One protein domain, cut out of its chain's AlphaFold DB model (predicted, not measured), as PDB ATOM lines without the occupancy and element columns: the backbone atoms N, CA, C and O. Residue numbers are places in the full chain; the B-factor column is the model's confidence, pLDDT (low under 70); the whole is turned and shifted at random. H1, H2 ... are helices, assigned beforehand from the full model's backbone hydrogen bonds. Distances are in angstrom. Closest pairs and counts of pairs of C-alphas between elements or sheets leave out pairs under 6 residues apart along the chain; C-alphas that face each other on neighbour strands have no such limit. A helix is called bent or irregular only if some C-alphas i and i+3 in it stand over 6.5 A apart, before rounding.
ATOM      1  N   THR A   8     -22.362  45.670   5.833       88.69
ATOM      2  CA  THR A   8     -22.282  45.436   7.283       88.69
ATOM      3  C   THR A   8     -23.553  44.794   7.843       88.69
ATOM      4  O   THR A   8     -23.455  43.892   8.675       88.69
ATOM      5  N   GLN A   9     -24.734  45.215   7.381       89.50
ATOM      6  CA  GLN A   9     -26.008  44.629   7.815       89.50
ATOM      7  C   GLN A   9     -26.140  43.171   7.350       89.50
ATOM      8  O   GLN A   9     -26.607  42.320   8.108       89.50
ATOM      9  N   VAL A  10     -25.658  42.852   6.144       93.12
ATOM     10  CA  VAL A  10     -25.620  41.473   5.621       93.12
ATOM     11  C   VAL A  10     -24.633  40.608   6.403       93.12
ATOM     12  O   VAL A  10     -24.992  39.522   6.856       93.12
ATOM     13  N   MET A  11     -23.416  41.104   6.645       89.19
ATOM     14  CA  MET A  11     -22.390  40.416   7.439       89.19
ATOM     15  C   MET A  11     -22.918  40.040   8.830       89.19
ATOM     16  O   MET A  11     -22.762  38.897   9.267       89.19
ATOM     17  N   LYS A  12     -23.588  40.979   9.510       83.00
ATOM     18  CA  LYS A  12     -24.193  40.766  10.835       83.00
ATOM     19  C   LYS A  12     -25.448  39.888  10.810       83.00
ATOM     20  O   LYS A  12     -25.917  39.476  11.865       83.00
ATOM     21  N   GLY A  13     -25.989  39.582   9.630       87.38
ATOM     22  CA  GLY A  13     -27.221  38.812   9.480       87.38
ATOM     23  C   GLY A  13     -28.492  39.589   9.828       87.38
ATOM     24  O   GLY A  13     -29.533  38.968  10.015       87.38
ATOM     25  N   GLU A  14     -28.426  40.923   9.899       92.12
ATOM     26  CA  GLU A  14     -29.595  41.797  10.080       92.12
ATOM     27  C   GLU A  14     -30.511  41.752   8.844       92.12
ATOM     28  O   GLU A  14     -31.725  41.916   8.948       92.12
ATOM     29  N   VAL A  15     -29.924  41.475   7.673       95.19
ATOM     30  CA  VAL A  15     -30.628  41.228   6.413       95.19
ATOM     31  C   VAL A  15     -30.288  39.825   5.917       95.19
ATOM     32  O   VAL A  15     -29.119  39.464   5.793       95.19
ATOM     33  N   ASN A  16     -31.310  39.031   5.586       93.75
ATOM     34  CA  ASN A  16     -31.138  37.680   5.049       93.75
ATOM     35  C   ASN A  16     -30.867  37.685   3.533       93.75
ATOM     36  O   ASN A  16     -31.613  37.087   2.762       93.75
ATOM     37  N   TYR A  17     -29.815  38.387   3.112       96.06
ATOM     38  CA  TYR A  17     -29.353  38.418   1.726       96.06
ATOM     39  C   TYR A  17     -28.190  37.435   1.553       96.06
ATOM     40  O   TYR A  17     -27.165  37.561   2.223       96.06
ATOM     41  N   ASN A  18     -28.355  36.420   0.704       93.69
ATOM     42  CA  ASN A  18     -27.404  35.307   0.577       93.69
ATOM     43  C   ASN A  18     -26.828  35.172  -0.848       93.69
ATOM     44  O   ASN A  18     -27.088  35.986  -1.731       93.69
ATOM     45  N   LEU A  19     -26.036  34.118  -1.084       91.69
ATOM     46  CA  LEU A  19     -25.397  33.868  -2.384       91.69
ATOM     47  C   LEU A  19     -26.394  33.689  -3.537       91.69
ATOM     48  O   LEU A  19     -26.114  34.140  -4.646       91.69
ATOM     49  N   ASN A  20     -27.547  33.062  -3.293       92.69
ATOM     50  CA  ASN A  20     -28.568  32.882  -4.326       92.69
ATOM     51  C   ASN A  20     -29.207  34.221  -4.695       92.69
ATOM     52  O   ASN A  20     -29.457  34.476  -5.873       92.69
ATOM     53  N   ASP A  21     -29.443  35.080  -3.700       96.81
ATOM     54  CA  ASP A  21     -29.942  36.433  -3.934       96.81
ATOM     55  C   ASP A  21     -28.940  37.252  -4.747       96.81
ATOM     56  O   ASP A  21     -29.304  37.808  -5.784       96.81
ATOM     57  N   PHE A  22     -27.666  37.226  -4.344       96.19
ATOM     58  CA  PHE A  22     -26.585  37.902  -5.054       96.19
ATOM     59  C   PHE A  22     -26.462  37.441  -6.505       96.19
ATOM     60  O   PHE A  22     -26.454  38.269  -7.413       96.19
ATOM     61  N   TYR A  23     -26.426  36.129  -6.757       92.62
ATOM     62  CA  TYR A  23     -26.300  35.605  -8.118       92.62
ATOM     63  C   TYR A  23     -27.515  35.955  -8.991       92.62
ATOM     64  O   TYR A  23     -27.368  36.327 -10.158       92.62
ATOM     65  N   ARG A  24     -28.728  35.886  -8.425       94.56
ATOM     66  CA  ARG A  24     -29.955  36.304  -9.113       94.56
ATOM     67  C   ARG A  24     -29.892  37.778  -9.503       94.56
ATOM     68  O   ARG A  24     -30.223  38.117 -10.640       94.56
ATOM     69  N   ASP A  25     -29.523  38.648  -8.570       96.62
ATOM     70  CA  ASP A  25     -29.555  40.093  -8.786       96.62
ATOM     71  C   ASP A  25     -28.404  40.556  -9.691       96.62
ATOM     72  O   ASP A  25     -28.620  41.418 -10.548       96.62
ATOM     73  N   LEU A  26     -27.256  39.870  -9.650       95.19
ATOM     74  CA  LEU A  26     -26.194  40.009 -10.646       95.19
ATOM     75  C   LEU A  26     -26.713  39.672 -12.050       95.19
ATOM     76  O   LEU A  26     -26.544  40.449 -12.989       95.19
ATOM     77  N   GLY A  27     -27.417  38.545 -12.196       94.81
ATOM     78  CA  GLY A  27     -28.036  38.158 -13.463       94.81
ATOM     79  C   GLY A  27     -29.034  39.201 -13.979       94.81
ATOM     80  O   GLY A  27     -29.056  39.498 -15.175       94.81
ATOM     81  N   LYS A  28     -29.830  39.811 -13.090       95.62
ATOM     82  CA  LYS A  28     -30.720  40.925 -13.455       95.62
ATOM     83  C   LYS A  28     -29.930  42.142 -13.930       95.62
ATOM     84  O   LYS A  28     -30.280  42.697 -14.967       95.62
ATOM     85  N   GLN A  29     -28.867  42.537 -13.229       94.38
ATOM     86  CA  GLN A  29     -28.035  43.682 -13.612       94.38
ATOM     87  C   GLN A  29     -27.383  43.471 -14.984       94.38
ATOM     88  O   GLN A  29     -27.488  44.338 -15.854       94.38
ATOM     89  N   VAL A  30     -26.779  42.300 -15.216       93.81
ATOM     90  CA  VAL A  30     -26.180  41.954 -16.513       93.81
ATOM     91  C   VAL A  30     -27.241  41.975 -17.613       93.81
ATOM     92  O   VAL A  30     -27.006  42.513 -18.694       93.81
ATOM     93  N   LYS A  31     -28.443  41.453 -17.338       94.81
ATOM     94  CA  LYS A  31     -29.547  41.457 -18.305       94.81
ATOM     95  C   LYS A  31     -30.013  42.874 -18.632       94.81
ATOM     96  O   LYS A  31     -30.223  43.178 -19.802       94.81
ATOM     97  N   THR A  32     -30.153  43.740 -17.633       94.31
ATOM     98  CA  THR A  32     -30.573  45.134 -17.821       94.31
ATOM     99  C   THR A  32     -29.555  45.923 -18.640       94.31
ATOM    100  O   THR A  32     -29.934  46.621 -19.577       94.31
ATOM    101  N   ASN A  33     -28.265  45.777 -18.337       91.94
ATOM    102  CA  ASN A  33     -27.219  46.596 -18.954       91.94
ATOM    103  C   ASN A  33     -26.765  46.058 -20.317       91.94
ATOM    104  O   ASN A  33     -26.489  46.828 -21.237       91.94
ATOM    105  N   TYR A  34     -26.713  44.733 -20.466       92.44
ATOM    106  CA  TYR A  34     -26.076  44.076 -21.608       92.44
ATOM    107  C   TYR A  34     -26.983  43.069 -22.325       92.44
ATOM    108  O   TYR A  34     -26.596  42.535 -23.360       92.44
ATOM    109  N   GLY A  35     -28.203  42.817 -21.842       92.00
ATOM    110  CA  GLY A  35     -29.069  41.746 -22.352       92.00
ATOM    111  C   GLY A  35     -29.438  41.866 -23.832       92.00
ATOM    112  O   GLY A  35     -29.598  40.850 -24.497       92.00
ATOM    113  N   LYS A  36     -29.487  43.082 -24.394       94.00
ATOM    114  CA  LYS A  36     -29.681  43.280 -25.846       94.00
ATOM    115  C   LYS A  36     -28.512  42.771 -26.704       94.00
ATOM    116  O   LYS A  36     -28.691  42.562 -27.897       94.00
ATOM    117  N   TYR A  37     -27.335  42.581 -26.109       92.31
ATOM    118  CA  TYR A  37     -26.112  42.124 -26.775       92.31
ATOM    119  C   TYR A  37     -25.753  40.671 -26.435       92.31
ATOM    120  O   TYR A  37     -24.880  40.080 -27.072       92.31
ATOM    121  N   LEU A  38     -26.407  40.095 -25.424       91.88
ATOM    122  CA  LEU A  38     -26.041  38.816 -24.834       91.88
ATOM    123  C   LEU A  38     -27.227  37.847 -24.876       91.88
ATOM    124  O   LEU A  38     -28.185  37.985 -24.120       91.88
ATOM    125  N   SER A  39     -27.139  36.829 -25.731       89.75
ATOM    126  CA  SER A  39     -28.124  35.745 -25.831       89.75
ATOM    127  C   SER A  39     -27.494  34.385 -25.528       89.75
ATOM    128  O   SER A  39     -26.323  34.159 -25.841       89.75
ATOM    129  N   GLY A  40     -28.282  33.464 -24.965       91.50
ATOM    130  CA  GLY A  40     -27.852  32.088 -24.693       91.50
ATOM    131  C   GLY A  40     -26.582  32.030 -23.841       91.50
ATOM    132  O   GLY A  40     -26.476  32.710 -22.818       91.50
ATOM    133  N   ASP A  41     -25.592  31.264 -24.295       90.94
ATOM    134  CA  ASP A  41     -24.336  31.058 -23.566       90.94
ATOM    135  C   ASP A  41     -23.530  32.344 -23.353       90.94
ATOM    136  O   ASP A  41     -22.847  32.476 -22.340       90.94
ATOM    137  N   LYS A  42     -23.657  33.343 -24.238       90.12
ATOM    138  CA  LYS A  42     -22.971  34.636 -24.064       90.12
ATOM    139  C   LYS A  42     -23.447  35.365 -22.812       90.12
ATOM    140  O   LYS A  42     -22.640  35.963 -22.105       90.12
ATOM    141  N   PHE A  43     -24.745  35.289 -22.517       91.75
ATOM    142  CA  PHE A  43     -25.304  35.861 -21.295       91.75
ATOM    143  C   PHE A  43     -24.760  35.147 -20.059       91.75
ATOM    144  O   PHE A  43     -24.262  35.799 -19.144       91.75
ATOM    145  N   LYS A  44     -24.772  33.810 -20.065       88.94
ATOM    146  CA  LYS A  44     -24.246  33.000 -18.961       88.94
ATOM    147  C   LYS A  44     -22.759  33.271 -18.707       88.94
ATOM    148  O   LYS A  44     -22.369  33.487 -17.564       88.94
ATOM    149  N   ASN A  45     -21.946  33.311 -19.760       87.38
ATOM    150  CA  ASN A  45     -20.510  33.563 -19.653       87.38
ATOM    151  C   ASN A  45     -20.213  34.973 -19.136       87.38
ATOM    152  O   ASN A  45     -19.315  35.138 -18.318       87.38
ATOM    153  N   CYS A  46     -21.000  35.971 -19.542       90.31
ATOM    154  CA  CYS A  46     -20.879  37.322 -19.007       90.31
ATOM    155  C   CYS A  46     -21.229  37.374 -17.512       90.31
ATOM    156  O   CYS A  46     -20.447  37.904 -16.729       90.31
ATOM    157  N   CYS A  47     -22.336  36.753 -17.084       90.25
ATOM    158  CA  CYS A  47     -22.670  36.643 -15.660       90.25
ATOM    159  C   CYS A  47     -21.554  35.958 -14.858       90.25
ATOM    160  O   CYS A  47     -21.203  36.425 -13.779       90.25
ATOM    161  N   ASN A  48     -20.976  34.880 -15.393       88.88
ATOM    162  CA  ASN A  48     -19.870  34.175 -14.751       88.88
ATOM    163  C   ASN A  48     -18.604  35.035 -14.663       88.88
ATOM    164  O   ASN A  48     -17.907  34.972 -13.656       88.88
ATOM    165  N   LEU A  49     -18.320  35.856 -15.678       89.75
ATOM    166  CA  LEU A  49     -17.189  36.779 -15.658       89.75
ATOM    167  C   LEU A  49     -17.360  37.834 -14.560       89.75
ATOM    168  O   LEU A  49     -16.478  37.981 -13.722       89.75
ATOM    169  N   PHE A  50     -18.509  38.512 -14.502       93.69
ATOM    170  CA  PHE A  50     -18.773  39.480 -13.433       93.69
ATOM    171  C   PHE A  50     -18.757  38.825 -12.047       93.69
ATOM    172  O   PHE A  50     -18.211  39.398 -11.107       93.69
ATOM    173  N   TRP A  51     -19.296  37.607 -11.923       92.19
ATOM    174  CA  TRP A  51     -19.194  36.833 -10.687       92.19
ATOM    175  C   TRP A  51     -17.733  36.615 -10.291       92.19
ATOM    176  O   TRP A  51     -17.400  36.778  -9.123       92.19
ATOM    177  N   LEU A  52     -16.863  36.286 -11.251       92.50
ATOM    178  CA  LEU A  52     -15.453  35.998 -11.001       92.50
ATOM    179  C   LEU A  52     -14.711  37.233 -10.483       92.50
ATOM    180  O   LEU A  52     -13.994  37.139  -9.491       92.50
ATOM    181  N   PHE A  53     -14.948  38.397 -11.089       93.94
ATOM    182  CA  PHE A  53     -14.403  39.667 -10.604       93.94
ATOM    183  C   PHE A  53     -14.916  40.014  -9.204       93.94
ATOM    184  O   PHE A  53     -14.115  40.317  -8.319       93.94
ATOM    185  N   CYS A  54     -16.227  39.895  -8.962       94.94
ATOM    186  CA  CYS A  54     -16.794  40.100  -7.627       94.94
ATOM    187  C   CYS A  54     -16.179  39.134  -6.606       94.94
ATOM    188  O   CYS A  54     -15.877  39.532  -5.487       94.94
ATOM    189  N   HIS A  55     -15.987  37.868  -6.984       90.31
ATOM    190  CA  HIS A  55     -15.392  36.843  -6.133       90.31
ATOM    191  C   HIS A  55     -13.941  37.170  -5.788       90.31
ATOM    192  O   HIS A  55     -13.596  37.168  -4.609       90.31
ATOM    193  N   TYR A  56     -13.113  37.494  -6.782       88.62
ATOM    194  CA  TYR A  56     -11.716  37.849  -6.552       88.62
ATOM    195  C   TYR A  56     -11.571  39.073  -5.653       88.62
ATOM    196  O   TYR A  56     -10.739  39.073  -4.748       88.62
ATOM    197  N   GLN A  57     -12.432  40.073  -5.824       90.75
ATOM    198  CA  GLN A  57     -12.471  41.218  -4.920       90.75
ATOM    199  C   GLN A  57     -12.986  40.855  -3.525       90.75
ATOM    200  O   GLN A  57     -12.454  41.344  -2.534       90.75
ATOM    201  N   ALA A  58     -13.978  39.967  -3.419       88.62
ATOM    202  CA  ALA A  58     -14.494  39.491  -2.135       88.62
ATOM    203  C   ALA A  58     -13.439  38.725  -1.318       88.62
ATOM    204  O   ALA A  58     -13.490  38.742  -0.089       88.62
ATOM    205  N   ILE A  59     -12.485  38.070  -1.990       83.44
ATOM    206  CA  ILE A  59     -11.317  37.432  -1.364       83.44
ATOM    207  C   ILE A  59     -10.062  38.323  -1.385       83.44
ATOM    208  O   ILE A  59      -8.984  37.855  -1.028       83.44
ATOM    209  N   MET A  60     -10.216  39.605  -1.735       84.19
ATOM    210  CA  MET A  60      -9.203  40.659  -1.630       84.19
ATOM    211  C   MET A  60      -7.955  40.465  -2.507       84.19
ATOM    212  O   MET A  60      -6.868  40.877  -2.103       84.19
ATOM    213  N   LEU A  61      -8.095  39.874  -3.696       83.44
ATOM    214  CA  LEU A  61      -6.996  39.851  -4.667       83.44
ATOM    215  C   LEU A  61      -6.704  41.260  -5.206       83.44
ATOM    216  O   LEU A  61      -7.632  42.031  -5.470       83.44
ATOM    217  N   SER A  62      -5.423  41.576  -5.415       87.31
ATOM    218  CA  SER A  62      -5.011  42.778  -6.149       87.31
ATOM    219  C   SER A  62      -5.383  42.676  -7.632       87.31
ATOM    220  O   SER A  62      -5.639  41.588  -8.155       87.31
ATOM    221  N   GLU A  63      -5.387  43.799  -8.352       89.56
ATOM    222  CA  GLU A  63      -5.621  43.777  -9.802       89.56
ATOM    223  C   GLU A  63      -4.573  42.937 -10.549       89.56
ATOM    224  O   GLU A  63      -4.909  42.248 -11.510       89.56
ATOM    225  N   GLU A  64      -3.318  42.936 -10.092       90.12
ATOM    226  CA  GLU A  64      -2.257  42.089 -10.640       90.12
ATOM    227  C   GLU A  64      -2.540  40.601 -10.410       90.12
ATOM    228  O   GLU A  64      -2.372  39.795 -11.325       90.12
ATOM    229  N   GLU A  65      -2.992  40.226  -9.212       87.00
ATOM    230  CA  GLU A  65      -3.381  38.849  -8.897       87.00
ATOM    231  C   GLU A  65      -4.607  38.421  -9.717       87.00
ATOM    232  O   GLU A  65      -4.641  37.310 -10.251       87.00
ATOM    233  N   ILE A  66      -5.588  39.310  -9.895       88.44
ATOM    234  CA  ILE A  66      -6.739  39.087 -10.779       88.44
ATOM    235  C   ILE A  66      -6.263  38.854 -12.213       88.44
ATOM    236  O   ILE A  66      -6.643  37.859 -12.828       88.44
ATOM    237  N   ALA A  67      -5.386  39.714 -12.737       89.62
ATOM    238  CA  ALA A  67      -4.844  39.576 -14.083       89.62
ATOM    239  C   ALA A  67      -4.129  38.229 -14.277       89.62
ATOM    240  O   ALA A  67      -4.349  37.564 -15.287       89.62
ATOM    241  N   GLN A  68      -3.340  37.786 -13.292       88.25
ATOM    242  CA  GLN A  68      -2.665  36.482 -13.320       88.25
ATOM    243  C   GLN A  68      -3.651  35.309 -13.376       88.25
ATOM    244  O   GLN A  68      -3.437  34.357 -14.127       88.25
ATOM    245  N   ASN A  69      -4.756  35.388 -12.634       85.06
ATOM    246  CA  ASN A  69      -5.801  34.363 -12.653       85.06
ATOM    247  C   ASN A  69      -6.604  34.337 -13.968       85.06
ATOM    248  O   ASN A  69      -7.283  33.353 -14.261       85.06
ATOM    249  N   LEU A  70      -6.511  35.394 -14.778       84.12
ATOM    250  CA  LEU A  70      -7.230  35.544 -16.042       84.12
ATOM    251  C   LEU A  70      -6.376  35.243 -17.286       84.12
ATOM    252  O   LEU A  70      -6.907  35.271 -18.394       84.12
ATOM    253  N   VAL A  71      -5.091  34.896 -17.131       78.75
ATOM    254  CA  VAL A  71      -4.153  34.633 -18.249       78.75
ATOM    255  C   VAL A  71      -4.640  33.531 -19.207       78.75
ATOM    256  O   VAL A  71      -4.253  33.520 -20.369       78.75
ATOM    257  N   GLY A  72      -5.508  32.621 -18.753       77.06
ATOM    258  CA  GLY A  72      -6.077  31.549 -19.580       77.06
ATOM    259  C   GLY A  72      -7.336  31.913 -20.380       77.06
ATOM    260  O   GLY A  72      -7.920  31.026 -21.001       77.06
ATOM    261  N   PHE A  73      -7.810  33.163 -20.333       77.62
ATOM    262  CA  PHE A  73      -8.995  33.590 -21.082       77.62
ATOM    263  C   PHE A  73      -8.660  33.900 -22.545       77.62
ATOM    264  O   PHE A  73      -7.673  34.568 -22.836       77.62
ATOM    265  N   GLU A  74      -9.536  33.464 -23.454       80.38
ATOM    266  CA  GLU A  74      -9.445  33.736 -24.890       80.38
ATOM    267  C   GLU A  74     -10.695  34.496 -25.376       80.38
ATOM    268  O   GLU A  74     -11.814  33.978 -25.250       80.38
ATOM    269  N   PRO A  75     -10.546  35.712 -25.939       80.31
ATOM    270  CA  PRO A  75      -9.288  36.447 -26.110       80.31
ATOM    271  C   PRO A  75      -8.706  36.946 -24.769       80.31
ATOM    272  O   PRO A  75      -9.476  37.148 -23.821       80.31
ATOM    273  N   PRO A  76      -7.384  37.207 -24.691       82.38
ATOM    274  CA  PRO A  76      -6.771  37.793 -23.505       82.38
ATOM    275  C   PRO A  76      -7.438  39.117 -23.134       82.38
ATOM    276  O   PRO A  76      -7.674  39.973 -23.992       82.38
ATOM    277  N   MET A  77      -7.731  39.305 -21.847       87.62
ATOM    278  CA  MET A  77      -8.262  40.576 -21.359       87.62
ATOM    279  C   MET A  77      -7.148  41.618 -21.256       87.62
ATOM    280  O   MET A  77      -6.081  41.348 -20.704       87.62
ATOM    281  N   SER A  78      -7.403  42.822 -21.775       91.56
ATOM    282  CA  SER A  78      -6.471  43.938 -21.622       91.56
ATOM    283  C   SER A  78      -6.462  44.443 -20.179       91.56
ATOM    284  O   SER A  78      -7.441  44.278 -19.441       91.56
ATOM    285  N   LYS A  79      -5.366  45.098 -19.781       91.19
ATOM    286  CA  LYS A  79      -5.245  45.698 -18.446       91.19
ATOM    287  C   LYS A  79      -6.360  46.713 -18.193       91.19
ATOM    288  O   LYS A  79      -6.957  46.709 -17.126       91.19
ATOM    289  N   GLU A  80      -6.680  47.530 -19.190       93.81
ATOM    290  CA  GLU A  80      -7.733  48.543 -19.106       93.81
ATOM    291  C   GLU A  80      -9.100  47.902 -18.852       93.81
ATOM    292  O   GLU A  80      -9.850  48.373 -18.001       93.81
ATOM    293  N   LEU A  81      -9.415  46.798 -19.540       91.75
ATOM    294  CA  LEU A  81     -10.671  46.082 -19.330       91.75
ATOM    295  C   LEU A  81     -10.748  45.468 -17.927       91.75
ATOM    296  O   LEU A  81     -11.814  45.499 -17.312       91.75
ATOM    297  N   ILE A  82      -9.636  44.933 -17.415       94.12
ATOM    298  CA  ILE A  82      -9.551  44.404 -16.046       94.12
ATOM    299  C   ILE A  82      -9.814  45.522 -15.036       94.12
ATOM    300  O   ILE A  82     -10.732  45.380 -14.233       94.12
ATOM    301  N   THR A  83      -9.094  46.645 -15.117       95.88
ATOM    302  CA  THR A  83      -9.267  47.783 -14.198       95.88
ATOM    303  C   THR A  83     -10.695  48.330 -14.250       95.88
ATOM    304  O   THR A  83     -11.350  48.440 -13.216       95.88
ATOM    305  N   MET A  84     -11.251  48.560 -15.445       95.50
ATOM    306  CA  MET A  84     -12.640  49.019 -15.586       95.50
ATOM    307  C   MET A  84     -13.644  48.030 -14.982       95.50
ATOM    308  O   MET A  84     -14.614  48.430 -14.340       95.50
ATOM    309  N   THR A  85     -13.436  46.727 -15.183       93.81
ATOM    310  CA  THR A  85     -14.329  45.704 -14.619       93.81
ATOM    311  C   THR A  85     -14.190  45.639 -13.101       93.81
ATOM    312  O   THR A  85     -15.197  45.480 -12.409       93.81
ATOM    313  N   CYS A  86     -12.980  45.828 -12.572       95.06
ATOM    314  CA  CYS A  86     -12.742  45.927 -11.141       95.06
ATOM    315  C   CYS A  86     -13.491  47.114 -10.520       95.06
ATOM    316  O   CYS A  86     -14.201  46.933  -9.531       95.06
ATOM    317  N   GLU A  87     -13.398  48.299 -11.118       95.44
ATOM    318  CA  GLU A  87     -14.131  49.485 -10.660       95.44
ATOM    319  C   GLU A  87     -15.648  49.255 -10.682       95.44
ATOM    320  O   GLU A  87     -16.340  49.540  -9.704       95.44
ATOM    321  N   LEU A  88     -16.168  48.660 -11.762       94.00
ATOM    322  CA  LEU A  88     -17.590  48.331 -11.889       94.00
ATOM    323  C   LEU A  88     -18.073  47.336 -10.825       94.00
ATOM    324  O   LEU A  88     -19.223  47.420 -10.395       94.00
ATOM    325  N   CYS A  89     -17.217  46.397 -10.417       94.88
ATOM    326  CA  CYS A  89     -17.559  45.352  -9.454       94.88
ATOM    327  C   CYS A  89     -17.283  45.741  -8.000       94.88
ATOM    328  O   CYS A  89     -17.659  44.977  -7.120       94.88
ATOM    329  N   GLN A  90     -16.666  46.893  -7.715       94.06
ATOM    330  CA  GLN A  90     -16.119  47.200  -6.387       94.06
ATOM    331  C   GLN A  90     -17.138  47.047  -5.246       94.06
ATOM    332  O   GLN A  90     -16.878  46.373  -4.246       94.06
ATOM    333  N   GLU A  91     -18.315  47.658  -5.387       94.69
ATOM    334  CA  GLU A  91     -19.373  47.564  -4.373       94.69
ATOM    335  C   GLU A  91     -20.022  46.175  -4.341       94.69
ATOM    336  O   GLU A  91     -20.405  45.680  -3.277       94.69
ATOM    337  N   ASP A  92     -20.069  45.504  -5.492       95.88
ATOM    338  CA  ASP A  92     -20.609  44.155  -5.616       95.88
ATOM    339  C   ASP A  92     -19.685  43.119  -4.947       95.88
ATOM    340  O   ASP A  92     -20.158  42.235  -4.227       95.88
ATOM    341  N   GLY A  93     -18.368  43.287  -5.070       94.88
ATOM    342  CA  GLY A  93     -17.350  42.510  -4.368       94.88
ATOM    343  C   GLY A  93     -17.416  42.695  -2.852       94.88
ATOM    344  O   GLY A  93     -17.381  41.709  -2.114       94.88
ATOM    345  N   LYS A  94     -17.610  43.929  -2.361       94.50
ATOM    346  CA  LYS A  94     -17.813  44.198  -0.921       94.50
ATOM    347  C   LYS A  94     -19.046  43.482  -0.376       94.50
ATOM    348  O   LYS A  94     -18.986  42.878   0.697       94.50
ATOM    349  N   MET A  95     -20.159  43.530  -1.109       96.56
ATOM    350  CA  MET A  95     -21.391  42.841  -0.720       96.56
ATOM    351  C   MET A  95     -21.199  41.317  -0.693       96.56
ATOM    352  O   MET A  95     -21.609  40.657   0.263       96.56
ATOM    353  N   LEU A  96     -20.522  40.749  -1.696       95.12
ATOM    354  CA  LEU A  96     -20.202  39.320  -1.727       95.12
ATOM    355  C   LEU A  96     -19.259  38.909  -0.583       95.12
ATOM    356  O   LEU A  96     -19.478  37.877   0.052       95.12
ATOM    357  N   GLY A  97     -18.270  39.743  -0.254       91.31
ATOM    358  CA  GLY A  97     -17.398  39.549   0.905       91.31
ATOM    359  C   GLY A  97     -18.179  39.505   2.220       91.31
ATOM    360  O   GLY A  97     -17.960  38.613   3.040       91.31
ATOM    361  N   ALA A  98     -19.160  40.393   2.399       91.88
ATOM    362  CA  ALA A  98     -20.045  40.370   3.562       91.88
ATOM    363  C   ALA A  98     -20.892  39.089   3.645       91.88
ATOM    364  O   ALA A  98     -21.074  38.545   4.736       91.88
ATOM    365  N   ILE A  99     -21.366  38.570   2.507       93.00
ATOM    366  CA  ILE A  99     -22.061  37.275   2.456       93.00
ATOM    367  C   ILE A  99     -21.123  36.145   2.905       93.00
ATOM    368  O   ILE A  99     -21.512  35.327   3.741       93.00
ATOM    369  N   TYR A 100     -19.884  36.097   2.401       88.56
ATOM    370  CA  TYR A 100     -18.899  35.094   2.822       88.56
ATOM    371  C   TYR A 100     -18.583  35.180   4.314       88.56
ATOM    372  O   TYR A 100     -18.552  34.154   4.994       88.56
ATOM    373  N   GLN A 101     -18.415  36.388   4.847       84.06
ATOM    374  CA  GLN A 101     -18.207  36.604   6.277       84.06
ATOM    375  C   GLN A 101     -19.415  36.143   7.100       84.06
ATOM    376  O   GLN A 101     -19.227  35.477   8.114       84.06
ATOM    377  N   ASN A 102     -20.649  36.414   6.659       88.38
ATOM    378  CA  ASN A 102     -21.848  35.921   7.339       88.38
ATOM    379  C   ASN A 102     -21.911  34.388   7.358       88.38
ATOM    380  O   ASN A 102     -22.207  33.803   8.398       88.38
ATOM    381  N   LEU A 103     -21.610  33.737   6.229       84.25
ATOM    382  CA  LEU A 103     -21.541  32.276   6.145       84.25
ATOM    383  C   LEU A 103     -20.474  31.735   7.099       84.25
ATOM    384  O   LEU A 103     -20.753  30.830   7.883       84.25
ATOM    385  N   PHE A 104     -19.281  32.328   7.093       80.88
ATOM    386  CA  PHE A 104     -18.212  31.934   8.000       80.88
ATOM    387  C   PHE A 104     -18.630  32.087   9.466       80.88
ATOM    388  O   PHE A 104     -18.481  31.149  10.239       80.88
ATOM    389  N   LEU A 105     -19.218  33.221   9.855       77.75
ATOM    390  CA  LEU A 105     -19.716  33.430  11.217       77.75
ATOM    391  C   LEU A 105     -20.798  32.404  11.584       77.75
ATOM    392  O   LEU A 105     -20.721  31.791  12.642       77.75
ATOM    393  N   LYS A 106     -21.773  32.145  10.707       79.31
ATOM    394  CA  LYS A 106     -22.843  31.170  10.977       79.31
ATOM    395  C   LYS A 106     -22.311  29.754  11.199       79.31
ATOM    396  O   LYS A 106     -22.696  29.113  12.172       79.31
ATOM    397  N   TYR A 107     -21.438  29.266  10.319       72.00
ATOM    398  CA  TYR A 107     -20.967  27.879  10.380       72.00
ATOM    399  C   TYR A 107     -19.805  27.690  11.357       72.00
ATOM    400  O   TYR A 107     -19.774  26.722  12.113       72.00
ATOM    401  N   PHE A 108     -18.854  28.618  11.366       67.56
ATOM    402  CA  PHE A 108     -17.631  28.480  12.145       67.56
ATOM    403  C   PHE A 108     -17.829  28.908  13.599       67.56
ATOM    404  O   PHE A 108     -17.315  28.247  14.500       67.56
ATOM    405  N   SER A 109     -18.621  29.956  13.871       64.69
ATOM    406  CA  SER A 109     -18.898  30.334  15.260       64.69
ATOM    407  C   SER A 109     -19.720  29.273  15.980       64.69
ATOM    408  O   SER A 109     -19.475  29.065  17.159       64.69
ATOM    409  N   GLN A 110     -20.630  28.556  15.313       65.00
ATOM    410  CA  GLN A 110     -21.361  27.456  15.951       65.00
ATOM    411  C   GLN A 110     -20.416  26.318  16.374       65.00
ATOM    412  O   GLN A 110     -20.400  25.937  17.542       65.00
ATOM    413  N   ALA A 111     -19.545  25.860  15.469       62.66
ATOM    414  CA  ALA A 111     -18.549  24.830  15.776       62.66
ATOM    415  C   ALA A 111     -17.563  25.264  16.883       62.66
ATOM    416  O   ALA A 111     -17.151  24.458  17.722       62.66
ATOM    417  N   LEU A 112     -17.194  26.549  16.923       58.22
ATOM    418  CA  LEU A 112     -16.327  27.098  17.968       58.22
ATOM    419  C   LEU A 112     -17.048  27.287  19.307       58.22
ATOM    420  O   LEU A 112     -16.434  27.051  20.343       58.22
ATOM    421  N   LYS A 113     -18.333  27.662  19.310       62.78
ATOM    422  CA  LYS A 113     -19.166  27.696  20.525       62.78
ATOM    423  C   LYS A 113     -19.255  26.306  21.148       62.78
ATOM    424  O   LYS A 113     -19.029  26.163  22.346       62.78
ATOM    425  N   GLU A 114     -19.494  25.291  20.322       66.56
ATOM    426  CA  GLU A 114     -19.535  23.886  20.743       66.56
ATOM    427  C   GLU A 114     -18.179  23.397  21.272       66.56
ATOM    428  O   GLU A 114     -18.128  22.644  22.240       66.56
ATOM    429  N   SER A 115     -17.073  23.868  20.688       59.62
ATOM    430  CA  SER A 115     -15.718  23.466  21.088       59.62
ATOM    431  C   SER A 115     -15.168  24.212  22.313       59.62
ATOM    432  O   SER A 115     -14.333  23.661  23.029       59.62
ATOM    433  N   TRP A 116     -15.558  25.473  22.546       61.56
ATOM    434  CA  TRP A 116     -14.951  26.333  23.578       61.56
ATOM    435  C   TRP A 116     -15.862  26.664  24.766       61.56
ATOM    436  O   TRP A 116     -15.340  27.099  25.789       61.56
ATOM    437  N   GLY A 117     -17.182  26.468  24.669       61.66
ATOM    438  CA  GLY A 117     -18.117  26.659  25.789       61.66
ATOM    439  C   GLY A 117     -18.331  28.110  26.251       61.66
ATOM    440  O   GLY A 117     -19.035  28.329  27.232       61.66
ATOM    441  N   ASP A 118     -17.747  29.097  25.559       70.25
ATOM    442  CA  ASP A 118     -17.858  30.538  25.840       70.25
ATOM    443  C   ASP A 118     -18.117  31.294  24.524       70.25
ATOM    444  O   ASP A 118     -17.241  31.426  23.662       70.25
ATOM    445  N   GLU A 119     -19.361  31.744  24.358       62.75
ATOM    446  CA  GLU A 119     -19.906  32.304  23.121       62.75
ATOM    447  C   GLU A 119     -19.301  33.660  22.736       62.75
ATOM    448  O   GLU A 119     -19.019  33.907  21.556       62.75
ATOM    449  N   GLU A 120     -19.045  34.523  23.716       65.25
ATOM    450  CA  GLU A 120     -18.465  35.848  23.496       65.25
ATOM    451  C   GLU A 120     -16.997  35.720  23.069       65.25
ATOM    452  O   GLU A 120     -16.553  36.320  22.081       65.25
ATOM    453  N   LYS A 121     -16.254  34.834  23.740       64.56
ATOM    454  CA  LYS A 121     -14.848  34.554  23.434       64.56
ATOM    455  C   LYS A 121     -14.674  33.830  22.102       64.56
ATOM    456  O   LYS A 121     -13.737  34.145  21.361       64.56
ATOM    457  N   ALA A 122     -15.572  32.900  21.769       60.69
ATOM    458  CA  ALA A 122     -15.597  32.234  20.471       60.69
ATOM    459  C   ALA A 122     -15.861  33.222  19.338       60.69
ATOM    460  O   ALA A 122     -15.108  33.247  18.364       60.69
ATOM    461  N   THR A 123     -16.855  34.094  19.488       61.00
ATOM    462  CA  THR A 123     -17.201  35.104  18.479       61.00
ATOM    463  C   THR A 123     -16.065  36.111  18.285       61.00
ATOM    464  O   THR A 123     -15.636  36.339  17.155       61.00
ATOM    465  N   SER A 124     -15.493  36.634  19.376       64.12
ATOM    466  CA  SER A 124     -14.368  37.579  19.341       64.12
ATOM    467  C   SER A 124     -13.117  36.981  18.686       64.12
ATOM    468  O   SER A 124     -12.499  37.603  17.821       64.12
ATOM    469  N   ARG A 125     -12.770  35.727  19.006       61.59
ATOM    470  CA  ARG A 125     -11.635  35.035  18.377       61.59
ATOM    471  C   ARG A 125     -11.902  34.630  16.937       61.59
ATOM    472  O   ARG A 125     -10.974  34.694  16.147       61.59
ATOM    473  N   THR A 126     -13.132  34.254  16.582       58.47
ATOM    474  CA  THR A 126     -13.530  33.989  15.187       58.47
ATOM    475  C   THR A 126     -13.370  35.252  14.357       58.47
ATOM    476  O   THR A 126     -12.713  35.217  13.325       58.47
ATOM    477  N   LEU A 127     -13.892  36.379  14.846       58.44
ATOM    478  CA  LEU A 127     -13.689  37.690  14.239       58.44
ATOM    479  C   LEU A 127     -12.202  38.024  14.147       58.44
ATOM    480  O   LEU A 127     -11.762  38.455  13.096       58.44
ATOM    481  N   ALA A 128     -11.404  37.766  15.186       59.62
ATOM    482  CA  ALA A 128      -9.959  37.965  15.140       59.62
ATOM    483  C   ALA A 128      -9.253  37.037  14.138       59.62
ATOM    484  O   ALA A 128      -8.260  37.450  13.562       59.62
ATOM    485  N   LEU A 129      -9.745  35.814  13.906       57.06
ATOM    486  CA  LEU A 129      -9.182  34.835  12.966       57.06
ATOM    487  C   LEU A 129      -9.567  35.150  11.521       57.06
ATOM    488  O   LEU A 129      -8.705  35.105  10.654       57.06
ATOM    489  N   VAL A 130     -10.821  35.538  11.285       58.69
ATOM    490  CA  VAL A 130     -11.299  36.117  10.021       58.69
ATOM    491  C   VAL A 130     -10.506  37.374   9.732       58.69
ATOM    492  O   VAL A 130      -9.890  37.480   8.679       58.69
ATOM    493  N   ASN A 131     -10.410  38.272  10.710       52.34
ATOM    494  CA  ASN A 131      -9.597  39.465  10.610       52.34
ATOM    495  C   ASN A 131      -8.122  39.122  10.478       52.34
ATOM    496  O   ASN A 131      -7.456  39.896   9.845       52.34
ATOM    497  N   LEU A 132      -7.570  38.031  11.012       48.84
ATOM    498  CA  LEU A 132      -6.161  37.650  10.826       48.84
ATOM    499  C   LEU A 132      -5.911  37.010   9.465       48.84
ATOM    500  O   LEU A 132      -4.852  37.243   8.903       48.84
ATOM    501  N   TYR A 133      -6.845  36.231   8.926       52.50
ATOM    502  CA  TYR A 133      -6.746  35.680   7.574       52.50
ATOM    503  C   TYR A 133      -6.908  36.786   6.534       52.50
ATOM    504  O   TYR A 133      -6.114  36.866   5.605       52.50
ATOM    505  N   ILE A 134      -7.842  37.707   6.765       50.69
ATOM    506  CA  ILE A 134      -7.981  38.943   5.995       50.69
ATOM    507  C   ILE A 134      -6.762  39.862   6.251       50.69
ATOM    508  O   ILE A 134      -6.162  40.359   5.305       50.69
ATOM    509  N   ASN A 135      -6.281  40.015   7.496       41.91
ATOM    510  CA  ASN A 135      -5.159  40.906   7.858       41.91
ATOM    511  C   ASN A 135      -3.774  40.368   7.500       41.91
ATOM    512  O   ASN A 135      -2.830  41.154   7.403       41.91
ATOM    513  N   ARG A 136      -3.605  39.060   7.281       41.12
ATOM    514  CA  ARG A 136      -2.357  38.517   6.727       41.12
ATOM    515  C   ARG A 136      -2.091  39.110   5.339       41.12
ATOM    516  O   ARG A 136      -0.928  39.245   4.980       41.12
ATOM    517  N   HIS A 137      -3.145  39.559   4.651       40.88
ATOM    518  CA  HIS A 137      -3.078  40.361   3.432       40.88
ATOM    519  C   HIS A 137      -3.108  41.889   3.700       40.88
ATOM    520  O   HIS A 137      -2.473  42.640   2.969       40.88
ATOM    521  N   VAL A 138      -3.706  42.375   4.804       36.53
ATOM    522  CA  VAL A 138      -3.694  43.815   5.206       36.53
ATOM    523  C   VAL A 138      -2.334  44.312   5.724       36.53
ATOM    524  O   VAL A 138      -2.105  45.516   5.757       36.53
ATOM    525  N   LYS A 139      -1.365  43.459   6.086       31.75
ATOM    526  CA  LYS A 139      -0.024  43.955   6.482       31.75
ATOM    527  C   LYS A 139       0.737  44.706   5.372       31.75
ATOM    528  O   LYS A 139       1.727  45.355   5.694       31.75
ATOM    529  N   GLN A 140       0.272  44.684   4.122       37.94
ATOM    530  CA  GLN A 140       0.756  45.583   3.064       37.94
ATOM    531  C   GLN A 140       0.196  47.020   3.154       37.94
ATOM    532  O   GLN A 140       0.565  47.855   2.345       37.94
TER     533      GLN A 140
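Overview. This is residues 8 to 140 of the 143 residues of an uncharacterized protein of Candidatus Woesebacteria bacterium RIFCSPLOWO2_01_FULL_44_14 (UniProt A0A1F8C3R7). A long bent helix, H5, is the spine; H3 crosses it near the bend and packs on both arms, H4 packs on the first arm, H5a, and H1 on the second, H5b, while H2 packs mainly on H3, and H6 folds back from the far end of H5b as a splayed hairpin. The printed part has 133 residues with six named helices, H1 to H6 in order along the chain, and no named strand; its class is all helix, the packing of its helices is mostly crossed, and the whole is elongated and only just loose, close to compact, with a radius of gyration of the C-alphas of 17.4 A and spans of 55 by 33 by 21 A.

Along the chain. Find C-alpha 79 at (-5.245, 45.698, -18.446), where H5, residues 79 to 116, begins. By its hydrogen bonds it was assigned as one helix, but it is bent: C-alphas 88 and 91 are 7.8 A apart, between arms H5a, residues 79 to 88, and H5b, residues 91 to 116, 35.4 A long. Before it find H1, residues 8 to 11, H2, 19 to 34, H3, 41 to 58, 25.0 A long, and H4, 63 to 69. H6, residues 119 to 140, 31.7 A long, ends at C-alpha 140 (0.756, 45.583, 3.064).

Arrangement. H5 is the hub. Residues 53 to 58 of H3 touch H5b, closest at the C-alphas of Cys 54 and Gly 93, 4.1 A. Residues 43 to 51 of H3 touch H2, closest at the C-alphas of Gly 27 and Cys 47, 6.0 A. H1 touches H5b, H4 touches H5a. H5b and H6 form a hairpin at 43 degrees. O i to N i+4 pairs are within hydrogen-bond range throughout H2, H3, H4 and H5a, 21 of 22 in H5b and 16 of 18 in H6; H1 is too short for one.

Size, cuts and confidence. The C-alphas farthest apart, of Lys 36 and Gly 117, are 55.5 A apart. The printed part has no cut, and no link is long. pLDDT is under 70 at residues 108 to 117 and 119 to 140.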